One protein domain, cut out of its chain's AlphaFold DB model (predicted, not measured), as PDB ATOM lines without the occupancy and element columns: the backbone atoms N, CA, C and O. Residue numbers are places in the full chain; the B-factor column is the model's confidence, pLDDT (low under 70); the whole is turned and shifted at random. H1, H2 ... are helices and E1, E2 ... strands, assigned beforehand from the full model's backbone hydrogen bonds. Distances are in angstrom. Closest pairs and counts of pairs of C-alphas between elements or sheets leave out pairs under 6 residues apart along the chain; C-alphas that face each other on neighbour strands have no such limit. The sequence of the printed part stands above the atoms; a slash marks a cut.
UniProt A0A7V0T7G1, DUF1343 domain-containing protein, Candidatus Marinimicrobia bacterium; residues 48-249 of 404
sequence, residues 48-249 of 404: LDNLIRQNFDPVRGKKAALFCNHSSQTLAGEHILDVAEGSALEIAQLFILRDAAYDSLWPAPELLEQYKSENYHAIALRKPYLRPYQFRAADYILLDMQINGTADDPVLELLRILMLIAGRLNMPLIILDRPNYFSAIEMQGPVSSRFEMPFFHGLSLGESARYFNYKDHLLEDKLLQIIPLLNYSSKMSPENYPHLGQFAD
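This is residues 48 to 249 of the 404 residues of the protein "DUF1343 domain-containing protein" of Candidatus Marinimicrobia bacterium (UniProt A0A7V0T7G1). A strongly twisted sheet of six parallel strands makes the core, with the helices H5 and H6 packed over one face and the short, low-confidence H3 over the opposite face at the E3 edge. Far from that edge, the small hairpin E6 and E7 makes the other end of the longest axis. The printed part has 202 residues, in the order H1 E1 H2 E2 H3 E3 H4 E4 H5 E5 E6 E7 H6 E8; the sheet runs E3 E2 E1 E4 E5 E8. The class is mixed, helices and strands, with 91 residues in named elements, under half. The whole is compact, with a radius of gyration of the C-alphas of 16.0 A and spans of 47 by 36 by 34 A.

The sheet's strands are E3, residues 121 to 125; E2, 90 to 97, 19.3 A long with a bend of 66 degrees at residue 93; E1, 63 to 68, 14.9 A; E4, 140 to 144; E5, 173 to 176; and E8, 224 to 227, which ends at C-alpha 227 (-29.195, -0.842, -10.497). E6 is residues 188 to 192 and E7 197 to 200. H5 spans 154 to 169, 22.6 A, and H6 205 to 216, 16.4 A. H1 is 48 to 53, from C-alpha 48 (-36.026, 0.622, -7.266); H2 is 80 to 84, H3 109 to 115 and H4 132 to 135.

Across the sheet, pairs within hydrogen-bond range include N 123 and O 94, 2.8 A, for E3 and E2; N 95 and O 66, 2.8 A, for E2 and E1; N 65 and O 140, 2.8 A, for E1 and E4; N 174 and O 141, 2.8 A, for E4 and E5; and N 175 and O 225, 2.8 A, for E5 and E8. E4, H5, E5 form a strand-helix-strand unit, two parallel neighbour strands with a helix between, its crossover right-handed; so do E1, H2, E2 and E2, H3, E3. E3, H4, E4 form a split unit, right-handed, with E2 and E1 between its strands. H5 lies over E4 and E5, along the strands, at a height over the sheet of 8.7 A; H6 lies over E5 and E8 at 10.8 A. H5 and H6 touch at a steep tilt of 59 degrees, closest at the C-alphas of Leu 159 and Ala 209, 6.9 A, with residues 156 to 160 of H5 alone. H3 lies over E3 at 9.8 A, on the opposite face to H5. H1, H2 and H4 only graze the sheet. In the hairpin E6 and E7, N 192 and O 197 are 2.8 A apart; both strands are apart from H5. In H1, H2, H5 and H6 every O i to N i+4 pair is within hydrogen-bond range; H3 has 0 of 3, but 3 of 4 O i to N i+3 pairs, and H4 is too short for an i+4 pair.

The farthest C-alphas, of Glu 118 and Gln 188, are 46.7 A apart. The printed part has no cut. The links E1 to H2, E2 to H3 and E5 to E6 are long, and residues 228 to 249 hold no named element. The mean pLDDT of the printed part is 87.5; it is under 70 at residues 98 to 119, 126 to 128 and 245.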
ATOM      1  N   LEU A  48     -34.643   0.440  -6.813       97.75
ATOM      2  CA  LEU A  48     -36.026   0.622  -7.266       97.75
ATOM      3  C   LEU A  48     -36.312   2.085  -7.627       97.75
ATOM      4  O   LEU A  48     -36.800   2.367  -8.719       97.75
ATOM      5  N   ASP A  49     -35.939   3.027  -6.759       97.44
ATOM      6  CA  ASP A  49     -36.117   4.458  -7.033       97.44
ATOM      7  C   ASP A  49     -35.353   4.888  -8.294       97.44
ATOM      8  O   ASP A  49     -35.844   5.677  -9.103       97.44
ATOM      9  N   ASN A  50     -34.149   4.350  -8.496       97.81
ATOM     10  CA  ASN A  50     -33.349   4.640  -9.678       97.81
ATOM     11  C   ASN A  50     -33.916   4.003 -10.951       97.81
ATOM     12  O   ASN A  50     -33.844   4.632 -12.007       97.81
ATOM     13  N   LEU A  51     -34.526   2.819 -10.868       98.19
ATOM     14  CA  LEU A  51     -35.253   2.222 -11.988       98.19
ATOM     15  C   LEU A  51     -36.435   3.108 -12.417       98.19
ATOM     16  O   LEU A  51     -36.606   3.368 -13.609       98.19
ATOM     17  N   ILE A  52     -37.192   3.642 -11.450       97.50
ATOM     18  CA  ILE A  52     -38.302   4.580 -11.697       97.50
ATOM     19  C   ILE A  52     -37.783   5.874 -12.336       97.50
ATOM     20  O   ILE A  52     -38.325   6.336 -13.339       97.50
ATOM     21  N   ARG A  53     -36.695   6.449 -11.807       96.25
ATOM     22  CA  ARG A  53     -36.061   7.666 -12.356       96.25
ATOM     23  C   ARG A  53     -35.571   7.491 -13.794       96.25
ATOM     24  O   ARG A  53     -35.525   8.465 -14.540       96.25
ATOM     25  N   GLN A  54     -35.215   6.268 -14.177       96.44
ATOM     26  CA  GLN A  54     -34.846   5.892 -15.545       96.44
ATOM     27  C   GLN A  54     -36.064   5.540 -16.413       96.44
ATOM     28  O   GLN A  54     -35.902   5.007 -17.507       96.44
ATOM     29  N   ASN A  55     -37.284   5.802 -15.935       96.56
ATOM     30  CA  ASN A  55     -38.534   5.464 -16.609       96.56
ATOM     31  C   ASN A  55     -38.612   3.979 -17.015       96.56
ATOM     32  O   ASN A  55     -39.179   3.647 -18.055       96.56
ATOM     33  N   PHE A  56     -38.024   3.094 -16.200       98.00
ATOM     34  CA  PHE A  56     -37.953   1.645 -16.425       98.00
ATOM     35  C   PHE A  56     -37.234   1.219 -17.716       98.00
ATOM     36  O   PHE A  56     -37.382   0.081 -18.158       98.00
ATOM     37  N   ASP A  57     -36.423   2.088 -18.323       97.06
ATOM     38  CA  ASP A  57     -35.734   1.789 -19.584       97.06
ATOM     39  C   ASP A  57     -34.920   0.478 -19.589       97.06
ATOM     40  O   ASP A  57     -35.028  -0.256 -20.575       97.06
ATOM     41  N   PRO A  58     -34.185   0.097 -18.519       95.50
ATOM     42  CA  PRO A  58     -33.451  -1.174 -18.491       95.50
ATOM     43  C   PRO A  58     -34.322  -2.426 -18.692       95.50
ATOM     44  O   PRO A  58     -33.825  -3.465 -19.140       95.50
ATOM     45  N   VAL A  59     -35.617  -2.338 -18.367       97.31
ATOM     46  CA  VAL A  59     -36.553  -3.473 -18.343       97.31
ATOM     47  C   VAL A  59     -37.720  -3.349 -19.326       97.31
ATOM     48  O   VAL A  59     -38.524  -4.271 -19.437       97.31
ATOM     49  N   ARG A  60     -37.816  -2.236 -20.058       97.12
ATOM     50  CA  ARG A  60     -38.945  -1.924 -20.941       97.12
ATOM     51  C   ARG A  60     -39.175  -3.022 -21.987       97.12
ATOM     52  O   ARG A  60     -38.253  -3.418 -22.699       97.12
ATOM     53  N   GLY A  61     -40.429  -3.467 -22.108       96.88
ATOM     54  CA  GLY A  61     -40.856  -4.473 -23.090       96.88
ATOM     55  C   GLY A  61     -40.348  -5.891 -22.809       96.88
ATOM     56  O   GLY A  61     -40.355  -6.724 -23.714       96.88
ATOM     57  N   LYS A  62     -39.872  -6.156 -21.587       97.56
ATOM     58  CA  LYS A  62     -39.419  -7.467 -21.112       97.56
ATOM     59  C   LYS A  62     -40.162  -7.835 -19.834       97.56
ATOM     60  O   LYS A  62     -40.484  -6.963 -19.029       97.56
ATOM     61  N   LYS A  63     -40.331  -9.131 -19.585       96.56
ATOM     62  CA  LYS A  63     -41.060  -9.645 -18.421       96.56
ATOM     63  C   LYS A  63     -40.140 -10.170 -17.324       96.56
ATOM     64  O   LYS A  63     -39.247 -10.976 -17.579       96.56
ATOM     65  N   ALA A  64     -40.399  -9.764 -16.085       97.50
ATOM     66  CA  ALA A  64     -39.652 -10.178 -14.906       97.50
ATOM     67  C   ALA A  64     -40.167 -11.491 -14.300       97.50
ATOM     68  O   ALA A  64     -41.372 -11.695 -14.124       97.50
ATOM     69  N   ALA A  65     -39.231 -12.323 -13.852       96.81
ATOM     70  CA  ALA A  65     -39.406 -13.170 -12.679       96.81
ATOM     71  C   ALA A  65     -39.016 -12.342 -11.441       96.81
ATOM     72  O   ALA A  65     -37.832 -12.238 -11.112       96.81
ATOM     73  N   LEU A  66     -40.001 -11.708 -10.801       96.12
ATOM     74  CA  LEU A  66     -39.797 -10.769  -9.699       96.12
ATOM     75  C   LEU A  66     -39.702 -11.496  -8.353       96.12
ATOM     76  O   LEU A  66     -40.608 -12.237  -7.981       96.12
ATOM     77  N   PHE A  67     -38.636 -11.221  -7.606       94.31
ATOM     78  CA  PHE A  67     -38.446 -11.590  -6.208       94.31
ATOM     79  C   PHE A  67     -38.545 -10.337  -5.341       94.31
ATOM     80  O   PHE A  67     -37.668  -9.474  -5.399       94.31
ATOM     81  N   CYS A  68     -39.589 -10.262  -4.516       90.81
ATOM     82  CA  CYS A  68     -39.819  -9.149  -3.595       90.81
ATOM     83  C   CYS A  68     -40.392  -9.628  -2.248       90.81
ATOM     84  O   CYS A  68     -40.813 -10.782  -2.102       90.81
ATOM     85  N   ASN A  69     -40.389  -8.753  -1.245       86.06
ATOM     86  CA  ASN A  69     -41.044  -8.964   0.047       86.06
ATOM     87  C   ASN A  69     -41.564  -7.622   0.589       86.06
ATOM     88  O   ASN A  69     -41.576  -6.629  -0.126       86.06
ATOM     89  N   HIS A  70     -41.945  -7.566   1.866       83.25
ATOM     90  CA  HIS A  70     -42.501  -6.353   2.471       83.25
ATOM     91  C   HIS A  70     -41.612  -5.111   2.394       83.25
ATOM     92  O   HIS A  70     -42.116  -3.991   2.445       83.25
ATOM     93  N   SER A  71     -40.300  -5.308   2.274       88.00
ATOM     94  CA  SER A  71     -39.315  -4.231   2.244       88.00
ATOM     95  C   SER A  71     -39.136  -3.586   0.866       88.00
ATOM     96  O   SER A  71     -38.427  -2.587   0.755       88.00
ATOM     97  N   SER A  72     -39.768  -4.133  -0.175       91.50
ATOM     98  CA  SER A  72     -39.637  -3.709  -1.571       91.50
ATOM     99  C   SER A  72     -40.425  -2.428  -1.859       91.50
ATOM    100  O   SER A  72     -41.370  -2.419  -2.646       91.50
ATOM    101  N   GLN A  73     -40.079  -1.347  -1.161       91.06
ATOM    102  CA  GLN A  73     -40.761  -0.056  -1.230       91.06
ATOM    103  C   GLN A  73     -39.870   1.042  -1.811       91.06
ATOM    104  O   GLN A  73     -38.637   0.960  -1.717       91.06
ATOM    105  N   THR A  74     -40.513   2.049  -2.403       92.94
ATOM    106  CA  THR A  74     -39.903   3.297  -2.884       92.94
ATOM    107  C   THR A  74     -39.655   4.286  -1.746       92.94
ATOM    108  O   THR A  74     -40.148   4.119  -0.629       92.94
ATOM    109  N   LEU A  75     -38.969   5.388  -2.058       90.69
ATOM    110  CA  LEU A  75     -38.855   6.577  -1.206       90.69
ATOM    111  C   LEU A  75     -40.217   7.101  -0.706       90.69
ATOM    112  O   LEU A  75     -40.287   7.660   0.387       90.69
ATOM    113  N   ALA A  76     -41.287   6.939  -1.491       89.00
ATOM    114  CA  ALA A  76     -42.639   7.373  -1.135       89.00
ATOM    115  C   ALA A  76     -43.418   6.338  -0.299       89.00
ATOM    116  O   ALA A  76     -44.538   6.617   0.125       89.00
ATOM    117  N   GLY A  77     -42.840   5.158  -0.048       88.62
ATOM    118  CA  GLY A  77     -43.495   4.051   0.654       88.62
ATOM    119  C   GLY A  77     -44.417   3.204  -0.229       88.62
ATOM    120  O   GLY A  77     -45.107   2.326   0.286       88.62
ATOM    121  N   GLU A  78     -44.429   3.438  -1.543       89.94
ATOM    122  CA  GLU A  78     -45.184   2.623  -2.500       89.94
ATOM    123  C   GLU A  78     -44.466   1.292  -2.716       89.94
ATOM    124  O   GLU A  78     -43.243   1.257  -2.880       89.94
ATOM    125  N   HIS A  79     -45.203   0.183  -2.697       90.88
ATOM    126  CA  HIS A  79     -44.610  -1.133  -2.893       90.88
ATOM    127  C   HIS A  79     -44.329  -1.386  -4.381       90.88
ATOM    128  O   HIS A  79     -45.073  -0.930  -5.244       90.88
ATOM    129  N   ILE A  80     -43.290  -2.163  -4.707       92.88
ATOM    130  CA  ILE A  80     -42.895  -2.457  -6.098       92.88
ATOM    131  C   ILE A  80     -44.033  -3.047  -6.943       92.88
ATOM    132  O   ILE A  80     -44.075  -2.833  -8.149       92.88
ATOM    133  N   LEU A  81     -44.959  -3.778  -6.317       90.75
ATOM    134  CA  LEU A  81     -46.135  -4.321  -7.004       90.75
ATOM    135  C   LEU A  81     -47.107  -3.219  -7.429       90.75
ATOM    136  O   LEU A  81     -47.593  -3.275  -8.550       90.75
ATOM    137  N   ASP A  82     -47.318  -2.209  -6.585       89.69
ATOM    138  CA  ASP A  82     -48.170  -1.059  -6.903       89.69
ATOM    139  C   ASP A  82     -47.490  -0.184  -7.966       89.69
ATOM    140  O   ASP A  82     -48.115   0.246  -8.927       89.69
ATOM    141  N   VAL A  83     -46.170   0.001  -7.852       92.56
ATOM    142  CA  VAL A  83     -45.349   0.694  -8.859       92.56
ATOM    143  C   VAL A  83     -45.400  -0.014 -10.213       92.56
ATOM    144  O   VAL A  83     -45.345   0.642 -11.252       92.56
ATOM    145  N   ALA A  84     -45.469  -1.346 -10.224       92.31
ATOM    146  CA  ALA A  84     -45.548  -2.109 -11.460       92.31
ATOM    147  C   ALA A  84     -46.864  -1.834 -12.210       92.31
ATOM    148  O   ALA A  84     -46.852  -1.805 -13.445       92.31
ATOM    149  N   GLU A  85     -47.969  -1.574 -11.501       88.88
ATOM    150  CA  GLU A  85     -49.271  -1.283 -12.106       88.88
ATOM    151  C   GLU A  85     -49.219  -0.012 -12.970       88.88
ATOM    152  O   GLU A  85     -48.999   1.100 -12.502       88.88
ATOM    153  N   GLY A  86     -49.416  -0.176 -14.282       82.88
ATOM    154  CA  GLY A  86     -49.394   0.940 -15.235       82.88
ATOM    155  C   GLY A  86     -47.997   1.454 -15.604       82.88
ATOM    156  O   GLY A  86     -47.892   2.442 -16.334       82.88
ATOM    157  N   SER A  87     -46.930   0.787 -15.155       93.06
ATOM    158  CA  SER A  87     -45.553   1.089 -15.557       93.06
ATOM    159  C   SER A  87     -45.062   0.187 -16.698       93.06
ATOM    160  O   SER A  87     -45.776  -0.686 -17.186       93.06
ATOM    161  N   ALA A  88     -43.811   0.382 -17.126       95.00
ATOM    162  CA  ALA A  88     -43.146  -0.514 -18.076       95.00
ATOM    163  C   ALA A  88     -42.458  -1.727 -17.408       95.00
ATOM    164  O   ALA A  88     -41.785  -2.494 -18.098       95.00
ATOM    165  N   LEU A  89     -42.615  -1.910 -16.089       96.38
ATOM    166  CA  LEU A  89     -42.201  -3.121 -15.384       96.38
ATOM    167  C   LEU A  89     -43.279  -4.204 -15.530       96.38
ATOM    168  O   LEU A  89     -44.226  -4.277 -14.752       96.38
ATOM    169  N   GLU A  90     -43.118  -5.078 -16.521       94.88
ATOM    170  CA  GLU A  90     -44.008  -6.224 -16.709       94.88
ATOM    171  C   GLU A  90     -43.558  -7.415 -15.852       94.88
ATOM    172  O   GLU A  90     -42.396  -7.822 -15.889       94.88
ATOM    173  N   ILE A  91     -44.482  -8.023 -15.106       94.31
ATOM    174  CA  ILE A  91     -44.213  -9.193 -14.259       94.31
ATOM    175  C   ILE A  91     -44.823 -10.429 -14.925       94.31
ATOM    176  O   ILE A  91     -46.026 -10.474 -15.152       94.31
ATOM    177  N   ALA A  92     -44.009 -11.446 -15.219       93.50
ATOM    178  CA  ALA A  92     -44.489 -12.754 -15.687       93.50
ATOM    179  C   ALA A  92     -44.700 -13.744 -14.537       93.50
ATOM    180  O   ALA A  92     -45.600 -14.583 -14.576       93.50
ATOM    181  N   GLN A  93     -43.842 -13.674 -13.520       91.38
ATOM    182  CA  GLN A  93     -43.872 -14.577 -12.380       91.38
ATOM    183  C   GLN A  93     -43.465 -13.810 -11.126       91.38
ATOM    184  O   GLN A  93     -42.386 -13.223 -11.082       91.38
ATOM    185  N   LEU A  94     -44.309 -13.856 -10.097       90.69
ATOM    186  CA  LEU A  94     -44.019 -13.270  -8.793       90.69
ATOM    187  C   LEU A  94     -43.564 -14.359  -7.816       90.69
ATOM    188  O   LEU A  94     -44.217 -15.397  -7.677       90.69
ATOM    189  N   PHE A  95     -42.459 -14.113  -7.124       89.25
ATOM    190  CA  PHE A  95     -41.932 -14.926  -6.039       89.25
ATOM    191  C   PHE A  95     -41.846 -14.093  -4.765       89.25
ATOM    192  O   PHE A  95     -41.140 -13.088  -4.706       89.25
ATOM    193  N   ILE A  96     -42.533 -14.549  -3.723       82.31
ATOM    194  CA  ILE A  96     -42.537 -13.890  -2.417       82.31
ATOM    195  C   ILE A  96     -41.776 -14.785  -1.452       82.31
ATOM    196  O   ILE A  96     -42.229 -15.891  -1.130       82.31
ATOM    197  N   LEU A  97     -40.601 -14.331  -1.014       73.00
ATOM    198  CA  LEU A  97     -39.821 -15.053  -0.014       73.00
ATOM    199  C   LEU A  97     -40.546 -14.986   1.333       73.00
ATOM    200  O   LEU A  97     -40.837 -13.911   1.849       73.00
ATOM    201  N   ARG A  98     -40.820 -16.158   1.902       64.19
ATOM    202  CA  ARG A  98     -41.376 -16.331   3.240       64.19
ATOM    203  C   ARG A  98     -40.361 -17.053   4.100       64.19
ATOM    204  O   ARG A  98     -40.203 -18.264   4.008       64.19
ATOM    205  N   ASP A  99     -39.705 -16.317   4.971       58.69
ATOM    206  CA  ASP A  99     -39.067 -16.914   6.137       58.69
ATOM    207  C   ASP A  99     -40.121 -16.971   7.249       58.69
ATOM    208  O   ASP A  99     -40.993 -16.103   7.316       58.69
ATOM    209  N   ALA A 100     -40.057 -17.969   8.131       53.94
ATOM    210  CA  ALA A 100     -40.894 -17.990   9.334       53.94
ATOM    211  C   ALA A 100     -40.680 -16.725  10.186       53.94
ATOM    212  O   ALA A 100     -41.581 -16.305  10.907       53.94
ATOM    213  N   ALA A 101     -39.509 -16.096  10.059       49.56
ATOM    214  CA  ALA A 101     -39.258 -14.753  10.533       49.56
ATOM    215  C   ALA A 101     -40.263 -13.752   9.898       49.56
ATOM    216  O   ALA A 101     -41.050 -13.117  10.600       49.56
ATOM    217  N   TYR A 102     -40.333 -13.662   8.570       51.53
ATOM    218  CA  TYR A 102     -41.139 -12.674   7.835       51.53
ATOM    219  C   TYR A 102     -42.660 -12.777   7.989       51.53
ATOM    220  O   TYR A 102     -43.352 -11.804   7.698       51.53
ATOM    221  N   ASP A 103     -43.195 -13.894   8.487       54.53
ATOM    222  CA  ASP A 103     -44.645 -14.102   8.638       54.53
ATOM    223  C   ASP A 103     -45.333 -13.051   9.544       54.53
ATOM    224  O   ASP A 103     -46.539 -12.851   9.444       54.53
ATOM    225  N   SER A 104     -44.582 -12.347  10.401       52.62
ATOM    226  CA  SER A 104     -45.087 -11.238  11.239       52.62
ATOM    227  C   SER A 104     -44.956  -9.837  10.609       52.62
ATOM    228  O   SER A 104     -45.388  -8.843  11.205       52.62
ATOM    229  N   LEU A 105     -44.320  -9.740   9.438       53.91
ATOM    230  CA  LEU A 105     -43.979  -8.487   8.754       53.91
ATOM    231  C   LEU A 105     -44.796  -8.246   7.480       53.91
ATOM    232  O   LEU A 105     -44.875  -7.105   7.034       53.91
ATOM    233  N   TRP A 106     -45.439  -9.280   6.935       56.59
ATOM    234  CA  TRP A 106     -46.320  -9.179   5.772       56.59
ATOM    235  C   TRP A 106     -47.690  -9.805   6.066       56.59
ATOM    236  O   TRP A 106     -47.761 -10.735   6.875       56.59
ATOM    237  N   PRO A 107     -48.784  -9.316   5.450       48.75
ATOM    238  CA  PRO A 107     -50.106  -9.910   5.583       48.75
ATOM    239  C   PRO A 107     -50.127 -11.426   5.328       48.75
ATOM    240  O   PRO A 107     -49.354 -11.968   4.533       48.75
ATOM    241  N   ALA A 108     -51.036 -12.096   6.040       51.38
ATOM    242  CA  ALA A 108     -51.192 -13.545   6.045       51.38
ATOM    243  C   ALA A 108     -51.417 -14.119   4.623       51.38
ATOM    244  O   ALA A 108     -51.871 -13.398   3.734       51.38
ATOM    245  N   PRO A 109     -51.112 -15.406   4.375       48.28
ATOM    246  CA  PRO A 109     -51.169 -16.029   3.043       48.28
ATOM    247  C   PRO A 109     -52.504 -15.868   2.313       48.28
ATOM    248  O   PRO A 109     -52.534 -15.841   1.086       48.28
ATOM    249  N   GLU A 110     -53.593 -15.741   3.062       48.75
ATOM    250  CA  GLU A 110     -54.953 -15.531   2.575       48.75
ATOM    251  C   GLU A 110     -55.116 -14.163   1.884       48.75
ATOM    252  O   GLU A 110     -55.965 -14.002   1.016       48.75
ATOM    253  N   LEU A 111     -54.252 -13.196   2.205       49.19
ATOM    254  CA  LEU A 111     -54.200 -11.875   1.581       49.19
ATOM    255  C   LEU A 111     -53.264 -11.834   0.365       49.19
ATOM    256  O   LEU A 111     -53.280 -10.855  -0.365       49.19
ATOM    257  N   LEU A 112     -52.502 -12.894   0.059       52.97
ATOM    258  CA  LEU A 112     -51.811 -12.993  -1.240       52.97
ATOM    259  C   LEU A 112     -52.800 -13.091  -2.404       52.97
ATOM    260  O   LEU A 112     -52.438 -12.772  -3.534       52.97
ATOM    261  N   GLU A 113     -54.046 -13.489  -2.133       51.50
ATOM    262  CA  GLU A 113     -55.126 -13.413  -3.115       51.50
ATOM    263  C   GLU A 113     -55.406 -11.980  -3.574       51.50
ATOM    264  O   GLU A 113     -55.791 -11.796  -4.722       51.50
ATOM    265  N   GLN A 114     -55.123 -10.968  -2.744       51.50
ATOM    266  CA  GLN A 114     -55.268  -9.559  -3.128       51.50
ATOM    267  C   GLN A 114     -54.185  -9.101  -4.119       51.50
ATOM    268  O   GLN A 114     -54.383  -8.131  -4.836       51.50
ATOM    269  N   TYR A 115     -53.057  -9.818  -4.177       53.62
ATOM    270  CA  TYR A 115     -51.978  -9.605  -5.145       53.62
ATOM    271  C   TYR A 115     -52.036 -10.618  -6.298       53.62
ATOM    272  O   TYR A 115     -51.087 -10.741  -7.068       53.62
ATOM    273  N   LYS A 116     -53.124 -11.387  -6.437       55.81
ATOM    274  CA  LYS A 116     -53.359 -12.169  -7.653       55.81
ATOM    275  C   LYS A 116     -53.847 -11.213  -8.733       55.81
ATOM    276  O   LYS A 116     -55.015 -10.845  -8.771       55.81
ATOM    277  N   SER A 117     -52.942 -10.828  -9.621       60.19
ATOM    278  CA  SER A 117     -53.308 -10.213 -10.892       60.19
ATOM    279  C   SER A 117     -53.619 -11.306 -11.916       60.19
ATOM    280  O   SER A 117     -52.998 -12.368 -11.891       60.19
ATOM    281  N   GLU A 118     -54.507 -11.038 -12.876       60.97
ATOM    282  CA  GLU A 118     -54.655 -11.887 -14.072       60.97
ATOM    283  C   GLU A 118     -53.333 -12.010 -14.861       60.97
ATOM    284  O   GLU A 118     -53.148 -12.946 -15.638       60.97
ATOM    285  N   ASN A 119     -52.390 -11.089 -14.624       62.00
ATOM    286  CA  ASN A 119     -51.160 -10.941 -15.394       62.00
ATOM    287  C   ASN A 119     -49.980 -11.797 -14.903       62.00
ATOM    288  O   ASN A 119     -49.048 -12.017 -15.674       62.00
ATOM    289  N   TYR A 120     -49.989 -12.292 -13.658       71.38
ATOM    290  CA  TYR A 120     -48.887 -13.103 -13.129       71.38
ATOM    291  C   TYR A 120     -49.342 -14.160 -12.122       71.38
ATOM    292  O   TYR A 120     -50.254 -13.965 -11.322       71.38
ATOM    293  N   HIS A 121     -48.638 -15.292 -12.107       72.56
ATOM    294  CA  HIS A 121     -48.790 -16.299 -11.060       72.56
ATOM    295  C   HIS A 121     -47.930 -15.908  -9.849       72.56
ATOM    296  O   HIS A 121     -46.761 -15.567 -10.023       72.56
ATOM    297  N   ALA A 122     -48.456 -15.980  -8.624       79.56
ATOM    298  CA  ALA A 122     -47.697 -15.711  -7.398       79.56
ATOM    299  C   ALA A 122     -47.275 -17.015  -6.701       79.56
ATOM    300  O   ALA A 122     -48.088 -17.917  -6.496       79.56
ATOM    301  N   ILE A 123     -46.000 -17.123  -6.317       78.50
ATOM    302  CA  ILE A 123     -45.440 -18.281  -5.608       78.50
ATOM    303  C   ILE A 123     -44.835 -17.821  -4.288       78.50
ATOM    304  O   ILE A 123     -43.857 -17.079  -4.259       78.50
ATOM    305  N   ALA A 124     -45.380 -18.326  -3.184       75.56
ATOM    306  CA  ALA A 124     -44.784 -18.156  -1.870       75.56
ATOM    307  C   ALA A 124     -43.661 -19.184  -1.651       75.56
ATOM    308  O   ALA A 124     -43.887 -20.396  -1.718       75.56
ATOM    309  N   LEU A 125     -42.450 -18.713  -1.354       72.81
ATOM    310  CA  LEU A 125     -41.269 -19.549  -1.147       72.81
ATOM    311  C   LEU A 125     -40.934 -19.638   0.341       72.81
ATOM    312  O   LEU A 125     -40.355 -18.714   0.890       72.81
ATOM    313  N   ARG A 126     -41.240 -20.770   0.992       65.00
ATOM    314  CA  ARG A 126     -40.765 -21.040   2.371       65.00
ATOM    315  C   ARG A 126     -39.280 -21.386   2.459       65.00
ATOM    316  O   ARG A 126     -38.658 -21.287   3.508       65.00
ATOM    317  N   LYS A 127     -38.751 -21.905   1.359       66.62
ATOM    318  CA  LYS A 127     -37.346 -22.228   1.124       66.62
ATOM    319  C   LYS A 127     -37.069 -21.911  -0.346       66.62
ATOM    320  O   LYS A 127     -38.001 -22.046  -1.148       66.62
ATOM    321  N   PRO A 128     -35.837 -21.542  -0.724       68.69
ATOM    322  CA  PRO A 128     -35.487 -21.168  -2.097       68.69
ATOM    323  C   PRO A 128     -35.394 -22.388  -3.043       68.69
ATOM    324  O   PRO A 128     -34.445 -22.547  -3.803       68.69
ATOM    325  N   TYR A 129     -36.389 -23.283  -3.015       79.31
ATOM    326  CA  TYR A 129     -36.510 -24.378  -3.973       79.31
ATOM    327  C   TYR A 129     -37.087 -23.852  -5.281       79.31
ATOM    328  O   TYR A 129     -38.302 -23.743  -5.453       79.31
ATOM    329  N   LEU A 130     -36.186 -23.540  -6.202       87.62
ATOM    330  CA  LEU A 130     -36.500 -22.959  -7.495       87.62
ATOM    331  C   LEU A 130     -36.183 -23.953  -8.619       87.62
ATOM    332  O   LEU A 130     -35.158 -24.635  -8.617       87.62
ATOM    333  N   ARG A 131     -37.098 -24.059  -9.581       88.00
ATOM    334  CA  ARG A 131     -37.065 -24.995 -10.705       88.00
ATOM    335  C   ARG A 131     -37.083 -24.214 -12.023       88.00
ATOM    336  O   ARG A 131     -37.911 -23.316 -12.161       88.00
ATOM    337  N   PRO A 132     -36.270 -24.604 -13.024       89.25
ATOM    338  CA  PRO A 132     -36.191 -23.946 -14.332       89.25
ATOM    339  C   PRO A 132     -37.533 -23.591 -14.981       89.25
ATOM    340  O   PRO A 132     -37.688 -22.514 -15.548       89.25
ATOM    341  N   TYR A 133     -38.535 -24.472 -14.886       89.38
ATOM    342  CA  TYR A 133     -39.822 -24.241 -15.547       89.38
ATOM    343  C   TYR A 133     -40.585 -23.024 -14.998       89.38
ATOM    344  O   TYR A 133     -41.427 -22.487 -15.711       89.38
ATOM    345  N   GLN A 134     -40.297 -22.590 -13.763       90.69
ATOM    346  CA  GLN A 134     -40.952 -21.442 -13.131       90.69
ATOM    347  C   GLN A 134     -40.529 -20.106 -13.765       90.69
ATOM    348  O   GLN A 134     -41.153 -19.090 -13.499       90.69
ATOM    349  N   PHE A 135     -39.496 -20.106 -14.614       94.25
ATOM    350  CA  PHE A 135     -38.946 -18.911 -15.262       94.25
ATOM    351  C   PHE A 135     -39.284 -18.826 -16.757       94.25
ATOM    352  O   PHE A 135     -38.908 -17.866 -17.411       94.25
ATOM    353  N   ARG A 136     -40.005 -19.809 -17.322       91.62
ATOM    354  CA  ARG A 136     -40.225 -19.934 -18.781       91.62
ATOM    355  C   ARG A 136     -40.940 -18.752 -19.435       91.62
ATOM    356  O   ARG A 136     -40.815 -18.585 -20.640       91.62
ATOM    357  N   ALA A 137     -41.733 -18.007 -18.669       92.81
ATOM    358  CA  ALA A 137     -42.486 -16.855 -19.162       92.81
ATOM    359  C   ALA A 137     -41.756 -15.516 -18.946       92.81
ATOM    360  O   ALA A 137     -42.292 -14.478 -19.327       92.81
ATOM    361  N   ALA A 138     -40.581 -15.535 -18.308       96.94
ATOM    362  CA  ALA A 138     -39.799 -14.354 -17.977       96.94
ATOM    363  C   ALA A 138     -38.561 -14.237 -18.874       96.94
ATOM    364  O   ALA A 138     -37.949 -15.238 -19.240       96.94
ATOM    365  N   ASP A 139     -38.162 -13.002 -19.159       98.12
ATOM    366  CA  ASP A 139     -36.960 -12.662 -19.922       98.12
ATOM    367  C   ASP A 139     -35.749 -12.414 -19.010       98.12
ATOM    368  O   ASP A 139     -34.602 -12.534 -19.441       98.12
ATOM    369  N   TYR A 140     -35.986 -12.059 -17.743       98.50
ATOM    370  CA  TYR A 140     -34.954 -11.798 -16.738       98.50
ATOM    371  C   TYR A 140     -35.467 -12.076 -15.320       98.50
ATOM    372  O   TYR A 140     -36.671 -12.156 -15.071       98.50
ATOM    373  N   ILE A 141     -34.537 -12.221 -14.380       98.56
ATOM    374  CA  ILE A 141     -34.807 -12.309 -12.943       98.56
ATOM    375  C   ILE A 141     -34.592 -10.921 -12.338       98.56
ATOM    376  O   ILE A 141     -33.558 -10.308 -12.587       98.56
ATOM    377  N   LEU A 142     -35.544 -10.437 -11.538       98.56
ATOM    378  CA  LEU A 142     -35.445  -9.164 -10.820       98.56
ATOM    379  C   LEU A 142     -35.483  -9.419  -9.316       98.56
ATOM    380  O   LEU A 142     -36.447 -10.003  -8.829       98.56
ATOM    381  N   LEU A 143     -34.459  -8.984  -8.587       98.12
ATOM    382  CA  LEU A 143     -34.393  -9.090  -7.128       98.12
ATOM    383  C   LEU A 143     -34.443  -7.700  -6.491       98.12
ATOM    384  O   LEU A 143     -33.557  -6.883  -6.739       98.12
ATOM    385  N   ASP A 144     -35.442  -7.467  -5.640       96.38
ATOM    386  CA  ASP A 144     -35.579  -6.251  -4.837       96.38
ATOM    387  C   ASP A 144     -35.954  -6.602  -3.393       96.38
ATOM    388  O   ASP A 144     -37.123  -6.844  -3.104       96.38
ATOM    389  N   MET A 145     -34.984  -6.667  -2.479       92.44
ATOM    390  CA  MET A 145     -35.219  -6.987  -1.062       92.44
ATOM    391  C   MET A 145     -34.179  -6.321  -0.167       92.44
ATOM    392  O   MET A 145     -32.994  -6.287  -0.492       92.44
ATOM    393  N   GLN A 146     -34.616  -5.768   0.958       90.56
ATOM    394  CA  GLN A 146     -33.732  -5.189   1.963       90.56
ATOM    395  C   GLN A 146     -32.970  -6.314   2.674       90.56
ATOM    396  O   GLN A 146     -33.573  -7.316   3.050       90.56
ATOM    397  N   ILE A 147     -31.664  -6.129   2.872       91.19
ATOM    398  CA  ILE A 147     -30.825  -7.028   3.679       91.19
ATOM    399  C   ILE A 147     -30.564  -6.420   5.055       91.19
ATOM    400  O   ILE A 147     -30.495  -5.191   5.195       91.19
ATOM    401  N   ASN A 148     -30.399  -7.266   6.070       87.44
ATOM    402  CA  ASN A 148     -30.010  -6.820   7.405       87.44
ATOM    403  C   ASN A 148     -28.508  -6.487   7.458       87.44
ATOM    404  O   ASN A 148     -28.116  -5.552   8.142       87.44
ATOM    405  N   GLY A 149     -27.672  -7.163   6.668       90.75
ATOM    406  CA  GLY A 149     -26.224  -6.972   6.685       90.75
ATOM    407  C   GLY A 149     -25.440  -7.956   7.547       90.75
ATOM    408  O   GLY A 149     -24.261  -7.697   7.826       90.75
ATOM    409  N   THR A 150     -26.073  -9.055   7.965       93.38
ATOM    410  CA  THR A 150     -25.441 -10.163   8.670       93.38
ATOM    411  C   THR A 150     -25.315 -11.420   7.812       93.38
ATOM    412  O   THR A 150     -26.131 -11.702   6.940       93.38
ATOM    413  N   ALA A 151     -24.270 -12.216   8.049       93.50
ATOM    414  CA  ALA A 151     -23.979 -13.413   7.251       93.50
ATOM    415  C   ALA A 151     -24.977 -14.576   7.450       93.50
ATOM    416  O   ALA A 151     -24.816 -15.630   6.834       93.50
ATOM    417  N   ASP A 152     -25.980 -14.419   8.315       90.19
ATOM    418  CA  ASP A 152     -27.091 -15.356   8.504       90.19
ATOM    419  C   ASP A 152     -28.406 -14.875   7.860       90.19
ATOM    420  O   ASP A 152     -29.448 -15.500   8.069       90.19
ATOM    421  N   ASP A 153     -28.363 -13.798   7.067       90.00
ATOM    422  CA  ASP A 153     -29.503 -13.289   6.305       90.00
ATOM    423  C   ASP A 153     -29.951 -14.303   5.225       90.00
ATOM    424  O   ASP A 153     -29.155 -14.681   4.351       90.00
ATOM    425  N   PRO A 154     -31.222 -14.752   5.230       87.38
ATOM    426  CA  PRO A 154     -31.736 -15.695   4.235       87.38
ATOM    427  C   PRO A 154     -31.712 -15.155   2.794       87.38
ATOM    428  O   PRO A 154     -31.699 -15.952   1.848       87.38
ATOM    429  N   VAL A 155     -31.675 -13.833   2.592       90.75
ATOM    430  CA  VAL A 155     -31.572 -13.215   1.261       90.75
ATOM    431  C   VAL A 155     -30.226 -13.534   0.602       90.75
ATOM    432  O   VAL A 155     -30.179 -13.681  -0.619       90.75
ATOM    433  N   LEU A 156     -29.145 -13.735   1.370       93.25
ATOM    434  CA  LEU A 156     -27.839 -14.123   0.814       93.25
ATOM    435  C   LEU A 156     -27.876 -15.517   0.173       93.25
ATOM    436  O   LEU A 156     -27.321 -15.724  -0.910       93.25
ATOM    437  N   GLU A 157     -28.576 -16.463   0.801       91.56
ATOM    438  CA  GLU A 157     -28.774 -17.805   0.242       91.56
ATOM    439  C   GLU A 157     -29.652 -17.752  -1.014       91.56
ATOM    440  O   GLU A 157     -29.316 -18.354  -2.038       91.56
ATOM    441  N   LEU A 158     -30.749 -16.981  -0.970       93.06
ATOM    442  CA  LEU A 158     -31.594 -16.751  -2.141       93.06
ATOM    443  C   LEU A 158     -30.770 -16.176  -3.299       93.06
ATOM    444  O   LEU A 158     -30.849 -16.695  -4.410       93.06
ATOM    445  N   LEU A 159     -29.953 -15.155  -3.043       96.19
ATOM    446  CA  LEU A 159     -29.116 -14.511  -4.050       96.19
ATOM    447  C   LEU A 159     -28.181 -15.511  -4.745       96.19
ATOM    448  O   LEU A 159     -28.173 -15.569  -5.975       96.19
ATOM    449  N   ARG A 160     -27.450 -16.352  -3.997       95.25
ATOM    450  CA  ARG A 160     -26.577 -17.383  -4.599       95.25
ATOM    451  C   ARG A 160     -27.360 -18.360  -5.470       95.25
ATOM    452  O   ARG A 160     -26.912 -18.709  -6.563       95.25
ATOM    453  N   ILE A 161     -28.540 -18.781  -5.018       94.62
ATOM    454  CA  ILE A 161     -29.409 -19.681  -5.785       94.62
ATOM    455  C   ILE A 161     -29.913 -18.999  -7.062       94.62
ATOM    456  O   ILE A 161     -29.914 -19.629  -8.121       94.62
ATOM    457  N   LEU A 162     -30.295 -17.721  -7.000       96.56
ATOM    458  CA  LEU A 162     -30.715 -16.957  -8.175       96.56
ATOM    459  C   LEU A 162     -29.581 -16.799  -9.184       96.56
ATOM    460  O   LEU A 162     -29.824 -16.978 -10.372       96.56
ATOM    461  N   MET A 163     -28.349 -16.553  -8.735       97.31
ATOM    462  CA  MET A 163     -27.181 -16.494  -9.619       97.31
ATOM    463  C   MET A 163     -26.942 -17.833 -10.333       97.31
ATOM    464  O   MET A 163     -26.780 -17.859 -11.551       97.31
ATOM    465  N   LEU A 164     -27.018 -18.955  -9.608       95.31
ATOM    466  CA  LEU A 164     -26.899 -20.298 -10.193       95.31
ATOM    467  C   LEU A 164     -28.003 -20.593 -11.219       95.31
ATOM    468  O   LEU A 164     -27.757 -21.230 -12.245       95.31
ATOM    469  N   ILE A 165     -29.236 -20.165 -10.943       95.00
ATOM    470  CA  ILE A 165     -30.372 -20.361 -11.851       95.00
ATOM    471  C   ILE A 165     -30.252 -19.472 -13.081       95.00
ATOM    472  O   ILE A 165     -30.430 -19.975 -14.189       95.00
ATOM    473  N   ALA A 166     -29.901 -18.200 -12.899       97.00
ATOM    474  CA  ALA A 166     -29.624 -17.261 -13.978       97.00
ATOM    475  C   ALA A 166     -28.564 -17.828 -14.932       97.00
ATOM    476  O   ALA A 166     -28.786 -17.865 -16.141       97.00
ATOM    477  N   GLY A 167     -27.472 -18.381 -14.390       95.25
ATOM    478  CA  GLY A 167     -26.411 -19.005 -15.179       95.25
ATOM    479  C   GLY A 167     -26.896 -20.231 -15.953       95.25
ATOM    480  O   GLY A 167     -26.663 -20.341 -17.153       95.25
ATOM    481  N   ARG A 168     -27.652 -21.128 -15.306       94.19
ATOM    482  CA  ARG A 168     -28.217 -22.327 -15.963       94.19
ATOM    483  C   ARG A 168     -29.219 -22.006 -17.068       94.19
ATOM    484  O   ARG A 168     -29.341 -22.785 -18.010       94.19
ATOM    485  N   LEU A 169     -29.969 -20.918 -16.921       95.81
ATOM    486  CA  LEU A 169     -30.978 -20.487 -17.888       95.81
ATOM    487  C   LEU A 169     -30.431 -19.495 -18.919       95.81
ATOM    488  O   LEU A 169     -31.156 -19.150 -19.849       95.81
ATOM    489  N   ASN A 170     -29.181 -19.041 -18.764       96.31
ATOM    490  CA  ASN A 170     -28.605 -17.933 -19.525       96.31
ATOM    491  C   ASN A 170     -29.523 -16.690 -19.513       96.31
ATOM    492  O   ASN A 170     -29.755 -16.051 -20.538       96.31
ATOM    493  N   MET A 171     -30.082 -16.383 -18.339       97.38
ATOM    494  CA  MET A 171     -30.993 -15.260 -18.119       97.38
ATOM    495  C   MET A 171     -30.282 -14.135 -17.363       97.38
ATOM    496  O   MET A 171     -29.543 -14.424 -16.419       97.38
ATOM    497  N   PRO A 172     -30.521 -12.857 -17.706       98.44
ATOM    498  CA  PRO A 172     -30.053 -11.744 -16.894       98.44
ATOM    499  C   PRO A 172     -30.645 -11.797 -15.481       98.44
ATOM    500  O   PRO A 172     -31.849 -11.992 -15.309       98.44
ATOM    501  N   LEU A 173     -29.798 -11.584 -14.478       98.75
ATOM    502  CA  LEU A 173     -30.172 -11.289 -13.102       98.75
ATOM    503  C   LEU A 173     -29.954  -9.797 -12.857       98.75
ATOM    504  O   LEU A 173     -28.818  -9.323 -12.847       98.75
ATOM    505  N   ILE A 174     -31.048  -9.073 -12.647       98.75
ATOM    506  CA  ILE A 174     -31.056  -7.654 -12.312       98.75
ATOM    507  C   ILE A 174     -31.312  -7.515 -10.810       98.75
ATOM    508  O   ILE A 174     -32.297  -8.036 -10.286       98.75
ATOM    509  N   ILE A 175     -30.430  -6.803 -10.118       98.69
ATOM    510  CA  ILE A 175     -30.538  -6.517  -8.687       98.69
ATOM    511  C   ILE A 175     -30.856  -5.039  -8.515       98.69
ATOM    512  O   ILE A 175     -30.086  -4.179  -8.949       98.69
ATOM    513  N   LEU A 176     -31.977  -4.748  -7.861       98.62
ATOM    514  CA  LEU A 176     -32.273  -3.419  -7.346       98.62
ATOM    515  C   LEU A 176     -31.531  -3.292  -6.020       98.62
ATOM    516  O   LEU A 176     -31.924  -3.892  -5.022       98.62
ATOM    517  N   ASP A 177     -30.394  -2.596  -6.037       98.00
ATOM    518  CA  ASP A 177     -29.532  -2.575  -4.863       98.00
ATOM    519  C   ASP A 177     -30.217  -1.872  -3.682       98.00
ATOM    520  O   ASP A 177     -30.986  -0.919  -3.853       98.00
ATOM    521  N   ARG A 178     -29.925  -2.352  -2.472       95.50
ATOM    522  CA  ARG A 178     -30.445  -1.818  -1.213       95.50
ATOM    523  C   ARG A 178     -29.320  -1.639  -0.196       95.50
ATOM    524  O   ARG A 178     -28.384  -2.444  -0.187       95.50
ATOM    525  N   PRO A 179     -29.381  -0.589   0.650       92.62
ATOM    526  CA  PRO A 179     -28.355  -0.333   1.659       92.62
ATOM    527  C   PRO A 179     -28.164  -1.535   2.581       92.62
ATOM    528  O   PRO A 179     -29.098  -2.292   2.809       92.62
ATOM    529  N   ASN A 180     -26.988  -1.691   3.174       92.38
ATOM    530  CA  ASN A 180     -26.806  -2.642   4.271       92.38
ATOM    531  C   ASN A 180     -27.123  -1.944   5.601       92.38
ATOM    532  O   ASN A 180     -26.549  -0.896   5.898       92.38
ATOM    533  N   TYR A 181     -28.028  -2.516   6.403       88.50
ATOM    534  CA  TYR A 181     -28.504  -1.887   7.640       88.50
ATOM    535  C   TYR A 181     -27.406  -1.702   8.698       88.50
ATOM    536  O   TYR A 181     -27.454  -0.756   9.476       88.50
ATOM    537  N   PHE A 182     -26.390  -2.562   8.692       89.69
ATOM    538  CA  PHE A 182     -25.216  -2.483   9.558       89.69
ATOM    539  C   PHE A 182     -23.966  -2.005   8.814       89.69
ATOM    540  O   PHE A 182     -22.854  -2.275   9.255       89.69
ATOM    541  N   SER A 183     -24.113  -1.296   7.690       87.19
ATOM    542  CA  SER A 183     -22.963  -0.860   6.882       87.19
ATOM    543  C   SER A 183     -21.960   0.003   7.649       87.19
ATOM    544  O   SER A 183     -20.759  -0.192   7.487       87.19
ATOM    545  N   ALA A 184     -22.438   0.876   8.541       85.75
ATOM    546  CA  ALA A 184     -21.593   1.698   9.407       85.75
ATOM    547  C   ALA A 184     -20.850   0.912  10.511       85.75
ATOM    548  O   ALA A 184     -19.968   1.473  11.162       85.75
ATOM    549  N   ILE A 185     -21.193  -0.362  10.741       87.06
ATOM    550  CA  ILE A 185     -20.505  -1.228  11.705       87.06
ATOM    551  C   ILE A 185     -19.279  -1.845  11.027       87.06
ATOM    552  O   ILE A 185     -19.348  -2.339   9.900       87.06
ATOM    553  N   GLU A 186     -18.142  -1.840  11.728       89.31
ATOM    554  CA  GLU A 186     -16.924  -2.492  11.245       89.31
ATOM    555  C   GLU A 186     -17.170  -3.979  10.955       89.31
ATOM    556  O   GLU A 186     -17.889  -4.663  11.687       89.31
ATOM    557  N   MET A 187     -16.551  -4.491   9.890       93.12
ATOM    558  CA  MET A 187     -16.649  -5.902   9.525       93.12
ATOM    559  C   MET A 187     -16.014  -6.774  10.609       93.12
ATOM    560  O   MET A 187     -14.797  -6.758  10.786       93.12
ATOM    561  N   GLN A 188     -16.829  -7.550  11.318       92.25
ATOM    562  CA  GLN A 188     -16.383  -8.306  12.487       92.25
ATOM    563  C   GLN A 188     -17.271  -9.523  12.776       92.25
ATOM    564  O   GLN A 188     -18.369  -9.674  12.230       92.25
ATOM    565  N   GLY A 189     -16.798 -10.366  13.694       92.56
ATOM    566  CA  GLY A 189     -17.526 -11.521  14.217       92.56
ATOM    567  C   GLY A 189     -17.162 -12.850  13.561       92.56
ATOM    568  O   GLY A 189     -16.283 -12.892  12.700       92.56
ATOM    569  N   PRO A 190     -17.835 -13.944  13.967       95.00
ATOM    570  CA  PRO A 190     -17.593 -15.266  13.406       95.00
ATOM    571  C   PRO A 190     -17.755 -15.262  11.888       95.00
ATOM    572  O   PRO A 190     -18.741 -14.730  11.373       95.00
ATOM    573  N   VAL A 191     -16.798 -15.850  11.173       96.31
ATOM    574  CA  VAL A 191     -16.889 -15.977   9.716       96.31
ATOM    575  C   VAL A 191     -17.788 -17.150   9.376       96.31
ATOM    576  O   VAL A 191     -17.557 -18.273   9.813       96.31
ATOM    577  N   SER A 192     -18.819 -16.873   8.583       95.06
ATOM    578  CA  SER A 192     -19.729 -17.889   8.081       95.06
ATOM    579  C   SER A 192     -19.000 -18.792   7.094       95.06
ATOM    580  O   SER A 192     -18.585 -18.329   6.035       95.06
ATOM    581  N   SER A 193     -18.896 -20.087   7.376       93.12
ATOM    582  CA  SER A 193     -18.318 -21.068   6.447       93.12
ATOM    583  C   SER A 193     -19.189 -21.307   5.209       93.12
ATOM    584  O   SER A 193     -18.721 -21.865   4.219       93.12
ATOM    585  N   ARG A 194     -20.450 -20.848   5.211       90.94
ATOM    586  CA  ARG A 194     -21.338 -20.929   4.037       90.94
ATOM    587  C   ARG A 194     -20.988 -19.904   2.972       90.94
ATOM    588  O   ARG A 194     -21.031 -20.218   1.783       90.94
ATOM    589  N   PHE A 195     -20.700 -18.680   3.402       93.94
ATOM    590  CA  PHE A 195     -20.516 -17.526   2.518       93.94
ATOM    591  C   PHE A 195     -19.077 -17.004   2.509       93.94
ATOM    592  O   PHE A 195     -18.714 -16.235   1.619       93.94
ATOM    593  N   GLU A 196     -18.254 -17.444   3.461       95.44
ATOM    594  CA  GLU A 196     -16.891 -16.965   3.710       95.44
ATOM    595  C   GLU A 196     -16.858 -15.459   4.015       95.44
ATOM    596  O   GLU A 196     -15.984 -14.725   3.565       95.44
ATOM    597  N   MET A 197     -17.853 -14.989   4.774       96.25
ATOM    598  CA  MET A 197     -18.027 -13.583   5.160       96.25
ATOM    599  C   MET A 197     -18.101 -13.471   6.690       96.25
ATOM    600  O   MET A 197     -18.698 -14.354   7.314       96.25
ATOM    601  N   PRO A 198     -17.538 -12.416   7.311       96.19
ATOM    602  CA  PRO A 198     -17.756 -12.143   8.731       96.19
ATOM    603  C   PRO A 198     -19.233 -11.917   9.034       96.19
ATOM    604  O   PRO A 198     -19.989 -11.521   8.147       96.19
ATOM    605  N   PHE A 199     -19.629 -12.132  10.294       95.00
ATOM    606  CA  PHE A 199     -21.013 -11.944  10.721       95.00
ATOM    607  C   PHE A 199     -21.548 -10.578  10.302       95.00
ATOM    608  O   PHE A 199     -22.538 -10.558   9.593       95.00
ATOM    609  N   PHE A 200     -20.877  -9.471  10.631       94.44
ATOM    610  CA  PHE A 200     -21.131  -8.188   9.971       94.44
ATOM    611  C   PHE A 200     -20.261  -8.087   8.721       94.44
ATOM    612  O   PHE A 200     -19.043  -7.942   8.818       94.44
ATOM    613  N   HIS A 201     -20.873  -8.181   7.540       95.69
ATOM    614  CA  HIS A 201     -20.121  -8.316   6.288       95.69
ATOM    615  C   HIS A 201     -19.907  -6.994   5.534       95.69
ATOM    616  O   HIS A 201     -19.027  -6.916   4.676       95.69
ATOM    617  N   GLY A 202     -20.686  -5.951   5.837       94.62
ATOM    618  CA  GLY A 202     -20.472  -4.588   5.332       94.62
ATOM    619  C   GLY A 202     -20.625  -4.402   3.815       94.62
ATOM    620  O   GLY A 202     -20.010  -3.493   3.252       94.62
ATOM    621  N   LEU A 203     -21.390  -5.265   3.136       96.06
ATOM    622  CA  LEU A 203     -21.718  -5.138   1.705       96.06
ATOM    623  C   LEU A 203     -23.205  -4.865   1.510       96.06
ATOM    624  O   LEU A 203     -24.009  -5.458   2.228       96.06
ATOM    625  N   SER A 204     -23.564  -4.043   0.520       96.19
ATOM    626  CA  SER A 204     -24.944  -3.955   0.010       96.19
ATOM    627  C   SER A 204     -25.395  -5.274  -0.639       96.19
ATOM    628  O   SER A 204     -24.600  -6.210  -0.801       96.19
ATOM    629  N   LEU A 205     -26.660  -5.361  -1.056       97.06
ATOM    630  CA  LEU A 205     -27.159  -6.533  -1.781       97.06
ATOM    631  C   LEU A 205     -26.413  -6.732  -3.115       97.06
ATOM    632  O   LEU A 205     -25.964  -7.835  -3.431       97.06
ATOM    633  N   GLY A 206     -26.225  -5.653  -3.874       97.88
ATOM    634  CA  GLY A 206     -25.488  -5.644  -5.135       97.88
ATOM    635  C   GLY A 206     -24.003  -5.960  -4.951       97.88
ATOM    636  O   GLY A 206     -23.451  -6.784  -5.682       97.88
ATOM    637  N   GLU A 207     -23.351  -5.379  -3.941       97.94
ATOM    638  CA  GLU A 207     -21.959  -5.707  -3.604       97.94
ATOM    639  C   GLU A 207     -21.810  -7.180  -3.181       97.94
ATOM    640  O   GLU A 207     -20.829  -7.827  -3.552       97.94
ATOM    641  N   SER A 208     -22.797  -7.743  -2.472       97.88
ATOM    642  CA  SER A 208     -22.822  -9.168  -2.105       97.88
ATOM    643  C   SER A 208     -22.901 -10.069  -3.341       97.88
ATOM    644  O   SER A 208     -22.193 -11.072  -3.420       97.88
ATOM    645  N   ALA A 209     -23.681  -9.684  -4.356       97.88
ATOM    646  CA  ALA A 209     -23.746 -10.416  -5.621       97.88
ATOM    647  C   ALA A 209     -22.417 -10.380  -6.376       97.88
ATOM    648  O   ALA A 209     -21.953 -11.409  -6.869       97.88
ATOM    649  N   ARG A 210     -21.758  -9.215  -6.419       97.56
ATOM    650  CA  ARG A 210     -20.419  -9.088  -7.012       97.56
ATOM    651  C   ARG A 210     -19.384  -9.905  -6.253       97.56
ATOM    652  O   ARG A 210     -18.543 -10.534  -6.885       97.56
ATOM    653  N   TYR A 211     -19.453  -9.923  -4.922       97.44
ATOM    654  CA  TYR A 211     -18.584 -10.752  -4.090       97.44
ATOM    655  C   TYR A 211     -18.750 -12.239  -4.419       97.44
ATOM    656  O   TYR A 211     -17.761 -12.905  -4.723       97.44
ATOM    657  N   PHE A 212     -19.987 -12.748  -4.440       96.62
ATOM    658  CA  PHE A 212     -20.241 -14.139  -4.813       96.62
ATOM    659  C   PHE A 212     -19.799 -14.441  -6.245       96.62
ATOM    660  O   PHE A 212     -19.219 -15.497  -6.481       96.62
ATOM    661  N   ASN A 213     -20.000 -13.516  -7.191       95.50
ATOM    662  CA  ASN A 213     -19.581 -13.748  -8.571       95.50
ATOM    663  C   ASN A 213     -18.061 -13.780  -8.723       95.50
ATOM    664  O   ASN A 213     -17.524 -14.648  -9.401       95.50
ATOM    665  N   TYR A 214     -17.367 -12.852  -8.063       94.62
ATOM    666  CA  TYR A 214     -15.912 -12.784  -8.075       94.62
ATOM    667  C   TYR A 214     -15.282 -14.020  -7.419       94.62
ATOM    668  O   TYR A 214     -14.266 -14.515  -7.897       94.62
ATOM    669  N   LYS A 215     -15.881 -14.510  -6.327       93.19
ATOM    670  CA  LYS A 215     -15.370 -15.651  -5.558       93.19
ATOM    671  C   LYS A 215     -15.645 -16.998  -6.227       93.19
ATOM    672  O   LYS A 215     -14.744 -17.823  -6.316       93.19
ATOM    673  N   ASP A 216     -16.884 -17.217  -6.669       93.12
ATOM    674  CA  ASP A 216     -17.375 -18.541  -7.069       93.12
ATOM    675  C   ASP A 216     -17.662 -18.660  -8.579       93.12
ATOM    676  O   ASP A 216     -18.026 -19.741  -9.039       93.12
ATOM    677  N   HIS A 217     -17.531 -17.575  -9.356       92.81
ATOM    678  CA  HIS A 217     -17.834 -17.535 -10.795       92.81
ATOM    679  C   HIS A 217     -19.230 -18.087 -11.143       92.81
ATOM    680  O   HIS A 217     -19.401 -18.862 -12.083       92.81
ATOM    681  N   LEU A 218     -20.242 -17.704 -10.354       92.56
ATOM    682  CA  LEU A 218     -21.598 -18.265 -10.443       92.56
ATOM    683  C   LEU A 218     -22.353 -17.863 -11.713       92.56
ATOM    684  O   LEU A 218     -23.263 -18.580 -12.133       92.56
ATOM    685  N   LEU A 219     -22.027 -16.705 -12.284       94.88
ATOM    686  CA  LEU A 219     -22.758 -16.089 -13.380       94.88
ATOM    687  C   LEU A 219     -21.787 -15.353 -14.314       94.88
ATOM    688  O   LEU A 219     -20.852 -14.695 -13.865       94.88
ATOM    689  N   GLU A 220     -22.003 -15.429 -15.629       95.38
ATOM    690  CA  GLU A 220     -21.236 -14.603 -16.569       95.38
ATOM    691  C   GLU A 220     -21.477 -13.114 -16.283       95.38
ATOM    692  O   GLU A 220     -22.624 -12.702 -16.108       95.38
ATOM    693  N   ASP A 221     -20.428 -12.287 -16.306       93.44
ATOM    694  CA  ASP A 221     -20.523 -10.864 -15.929       93.44
ATOM    695  C   ASP A 221     -21.593 -10.099 -16.724       93.44
ATOM    696  O   ASP A 221     -22.266  -9.226 -16.188       93.44
ATOM    697  N   LYS A 222     -21.817 -10.470 -17.992       95.25
ATOM    698  CA  LYS A 222     -22.843  -9.858 -18.857       95.25
ATOM    699  C   LYS A 222     -24.284 -10.113 -18.385       95.25
ATOM    700  O   LYS A 222     -25.200  -9.405 -18.804       95.25
ATOM    701  N   LEU A 223     -24.491 -11.155 -17.581       97.69
ATOM    702  CA  LEU A 223     -25.794 -11.551 -17.054       97.69
ATOM    703  C   LEU A 223     -26.060 -10.948 -15.670       97.69
ATOM    704  O   LEU A 223     -27.218 -10.914 -15.269       97.69
ATOM    705  N   LEU A 224     -25.046 -10.455 -14.951       98.19
ATOM    706  CA  LEU A 224     -25.238  -9.774 -13.670       98.19
ATOM    707  C   LEU A 224     -25.384  -8.265 -13.888       98.19
ATOM    708  O   LEU A 224     -24.433  -7.582 -14.261       98.19
ATOM    709  N   GLN A 225     -26.565  -7.730 -13.604       98.31
ATOM    710  CA  GLN A 225     -26.841  -6.298 -13.682       98.31
ATOM    711  C   GLN A 225     -27.256  -5.777 -12.313       98.31
ATOM    712  O   GLN A 225     -28.038  -6.401 -11.601       98.31
ATOM    713  N   ILE A 226     -26.732  -4.616 -11.938       98.56
ATOM    714  CA  ILE A 226     -27.044  -3.969 -10.667       98.56
ATOM    715  C   ILE A 226     -27.520  -2.564 -10.988       98.56
ATOM    716  O   ILE A 226     -26.800  -1.805 -11.637       98.56
ATOM    717  N   ILE A 227     -28.719  -2.222 -10.525       98.56
ATOM    718  CA  ILE A 227     -29.195  -0.842 -10.497       98.56
ATOM    719  C   ILE A 227     -28.751  -0.273  -9.148       98.56
ATOM    720  O   ILE A 227     -29.299  -0.676  -8.118       98.56
ATOM    721  N   PRO A 228     -27.707   0.576  -9.127       97.94
ATOM    722  CA  PRO A 228     -27.020   0.939  -7.897       97.94
ATOM    723  C   PRO A 228     -27.847   1.909  -7.058       97.94
ATOM    724  O   PRO A 228     -28.779   2.553  -7.545       97.94
ATOM    725  N   LEU A 229     -27.441   2.062  -5.803       96.81
ATOM    726  CA  LEU A 229     -27.867   3.146  -4.932       96.81
ATOM    727  C   LEU A 229     -27.311   4.483  -5.435       96.81
ATOM    728  O   LEU A 229     -26.205   4.546  -5.975       96.81
ATOM    729  N   LEU A 230     -28.046   5.569  -5.200       95.44
ATOM    730  CA  LEU A 230     -27.554   6.937  -5.406       95.44
ATOM    731  C   LEU A 230     -27.467   7.663  -4.062       95.44
ATOM    732  O   LEU A 230     -28.356   7.513  -3.230       95.44
ATOM    733  N   ASN A 231     -26.416   8.469  -3.876       93.81
ATOM    734  CA  ASN A 231     -26.110   9.216  -2.643       93.81
ATOM    735  C   ASN A 231     -25.857   8.349  -1.395       93.81
ATOM    736  O   ASN A 231     -25.959   8.845  -0.278       93.81
ATOM    737  N   TYR A 232     -25.513   7.074  -1.573       93.19
ATOM    738  CA  TYR A 232     -25.175   6.161  -0.482       93.19
ATOM    739  C   TYR A 232     -23.658   6.051  -0.283       93.19
ATOM    740  O   TYR A 232     -22.895   6.008  -1.250       93.19
ATOM    741  N   SER A 233     -23.229   5.952   0.976       91.94
ATOM    742  CA  SER A 233     -21.879   5.532   1.366       91.94
ATOM    743  C   SER A 233     -21.978   4.393   2.369       91.94
ATOM    744  O   SER A 233     -22.894   4.357   3.192       91.94
ATOM    745  N   SER A 234     -20.981   3.510   2.354       88.00
ATOM    746  CA  SER A 234     -20.864   2.400   3.301       88.00
ATOM    747  C   SER A 234     -20.717   2.838   4.764       88.00
ATOM    748  O   SER A 234     -20.823   2.013   5.656       88.00
ATOM    749  N   LYS A 235     -20.509   4.133   5.032       89.56
ATOM    750  CA  LYS A 235     -20.420   4.697   6.388       89.56
ATOM    751  C   LYS A 235     -21.751   5.213   6.937       89.56
ATOM    752  O   LYS A 235     -21.781   5.717   8.056       89.56
ATOM    753  N   MET A 236     -22.822   5.162   6.147       90.00
ATOM    754  CA  MET A 236     -24.138   5.632   6.570       90.00
ATOM    755  C   MET A 236     -24.844   4.580   7.425       90.00
ATOM    756  O   MET A 236     -24.823   3.397   7.105       90.00
ATOM    757  N   SER A 237     -25.509   5.013   8.491       86.38
ATOM    758  CA  SER A 237     -26.430   4.183   9.263       86.38
ATOM    759  C   SER A 237     -27.871   4.381   8.763       86.38
ATOM    760  O   SER A 237     -28.159   5.366   8.076       86.38
ATOM    761  N   PRO A 238     -28.818   3.498   9.126       84.81
ATOM    762  CA  PRO A 238     -30.236   3.648   8.790       84.81
ATOM    763  C   PRO A 238     -30.852   4.994   9.191       84.81
ATOM    764  O   PRO A 238     -31.792   5.452   8.547       84.81
ATOM    765  N   GLU A 239     -30.301   5.667  10.204       84.62
ATOM    766  CA  GLU A 239     -30.721   7.013  10.611       84.62
ATOM    767  C   GLU A 239     -30.437   8.075   9.537       84.62
ATOM    768  O   GLU A 239     -31.100   9.111   9.495       84.62
ATOM    769  N   ASN A 240     -29.476   7.826   8.641       87.25
ATOM    770  CA  ASN A 240     -29.188   8.704   7.510       87.25
ATOM    771  C   ASN A 240     -30.184   8.529   6.352       87.25
ATOM    772  O   ASN A 240     -30.336   9.455   5.558       87.25
ATOM    773  N   TYR A 241     -30.855   7.376   6.257       86.50
ATOM    774  CA  TYR A 241     -31.824   7.043   5.206       86.50
ATOM    775  C   TYR A 241     -33.115   6.425   5.781       86.50
ATOM    776  O   TYR A 241     -33.527   5.338   5.374       86.50
ATOM    777  N   PRO A 242     -33.808   7.107   6.712       84.38
ATOM    778  CA  PRO A 242     -34.934   6.524   7.444       84.38
ATOM    779  C   PRO A 242     -36.085   6.068   6.531       84.38
ATOM    780  O   PRO A 242     -36.822   5.151   6.882       84.38
ATOM    781  N   HIS A 243     -36.212   6.654   5.338       81.62
ATOM    782  CA  HIS A 243     -37.201   6.294   4.318       81.62
ATOM    783  C   HIS A 243     -36.972   4.920   3.672       81.62
ATOM    784  O   HIS A 243     -37.934   4.298   3.238       81.62
ATOM    785  N   LEU A 244     -35.732   4.418   3.637       81.56
ATOM    786  CA  LEU A 244     -35.426   3.039   3.222       81.56
ATOM    787  C   LEU A 244     -35.306   2.090   4.428       81.56
ATOM    788  O   LEU A 244     -35.020   0.909   4.256       81.56
ATOM    789  N   GLY A 245     -35.533   2.587   5.649       65.19
ATOM    790  CA  GLY A 245     -35.326   1.885   6.920       65.19
ATOM    791  C   GLY A 245     -36.352   0.796   7.254       65.19
ATOM    792  O   GLY A 245     -36.502   0.452   8.427       65.19
ATOM    793  N   GLN A 246     -37.060   0.255   6.257       72.12
ATOM    794  CA  GLN A 246     -37.891  -0.939   6.412       72.12
ATOM    795  C   GLN A 246     -37.059  -2.054   7.055       72.12
ATOM    796  O   GLN A 246     -35.966  -2.380   6.591       72.12
ATOM    797  N   PHE A 247     -37.564  -2.641   8.141       74.38
ATOM    798  CA  PHE A 247     -36.841  -3.705   8.827       74.38
ATOM    799  C   PHE A 247     -36.680  -4.911   7.907       74.38
ATOM    800  O   PHE A 247     -37.666  -5.472   7.421       74.38
ATOM    801  N   ALA A 248     -35.430  -5.318   7.706       74.44
ATOM    802  CA  ALA A 248     -35.094  -6.447   6.858       74.44
ATOM    803  C   ALA A 248     -35.438  -7.791   7.496       74.44
ATOM    804  O   ALA A 248     -35.403  -8.776   6.782       74.44
ATOM    805  N   ASP A 249     -35.731  -7.851   8.801       78.69
ATOM    806  CA  ASP A 249     -36.189  -9.042   9.522       78.69
ATOM    807  C   ASP A 249     -36.949  -8.663  10.827       78.69
ATOM    808  O   ASP A 249     -36.940  -7.500  11.253       78.69
TER     809      ASP A 249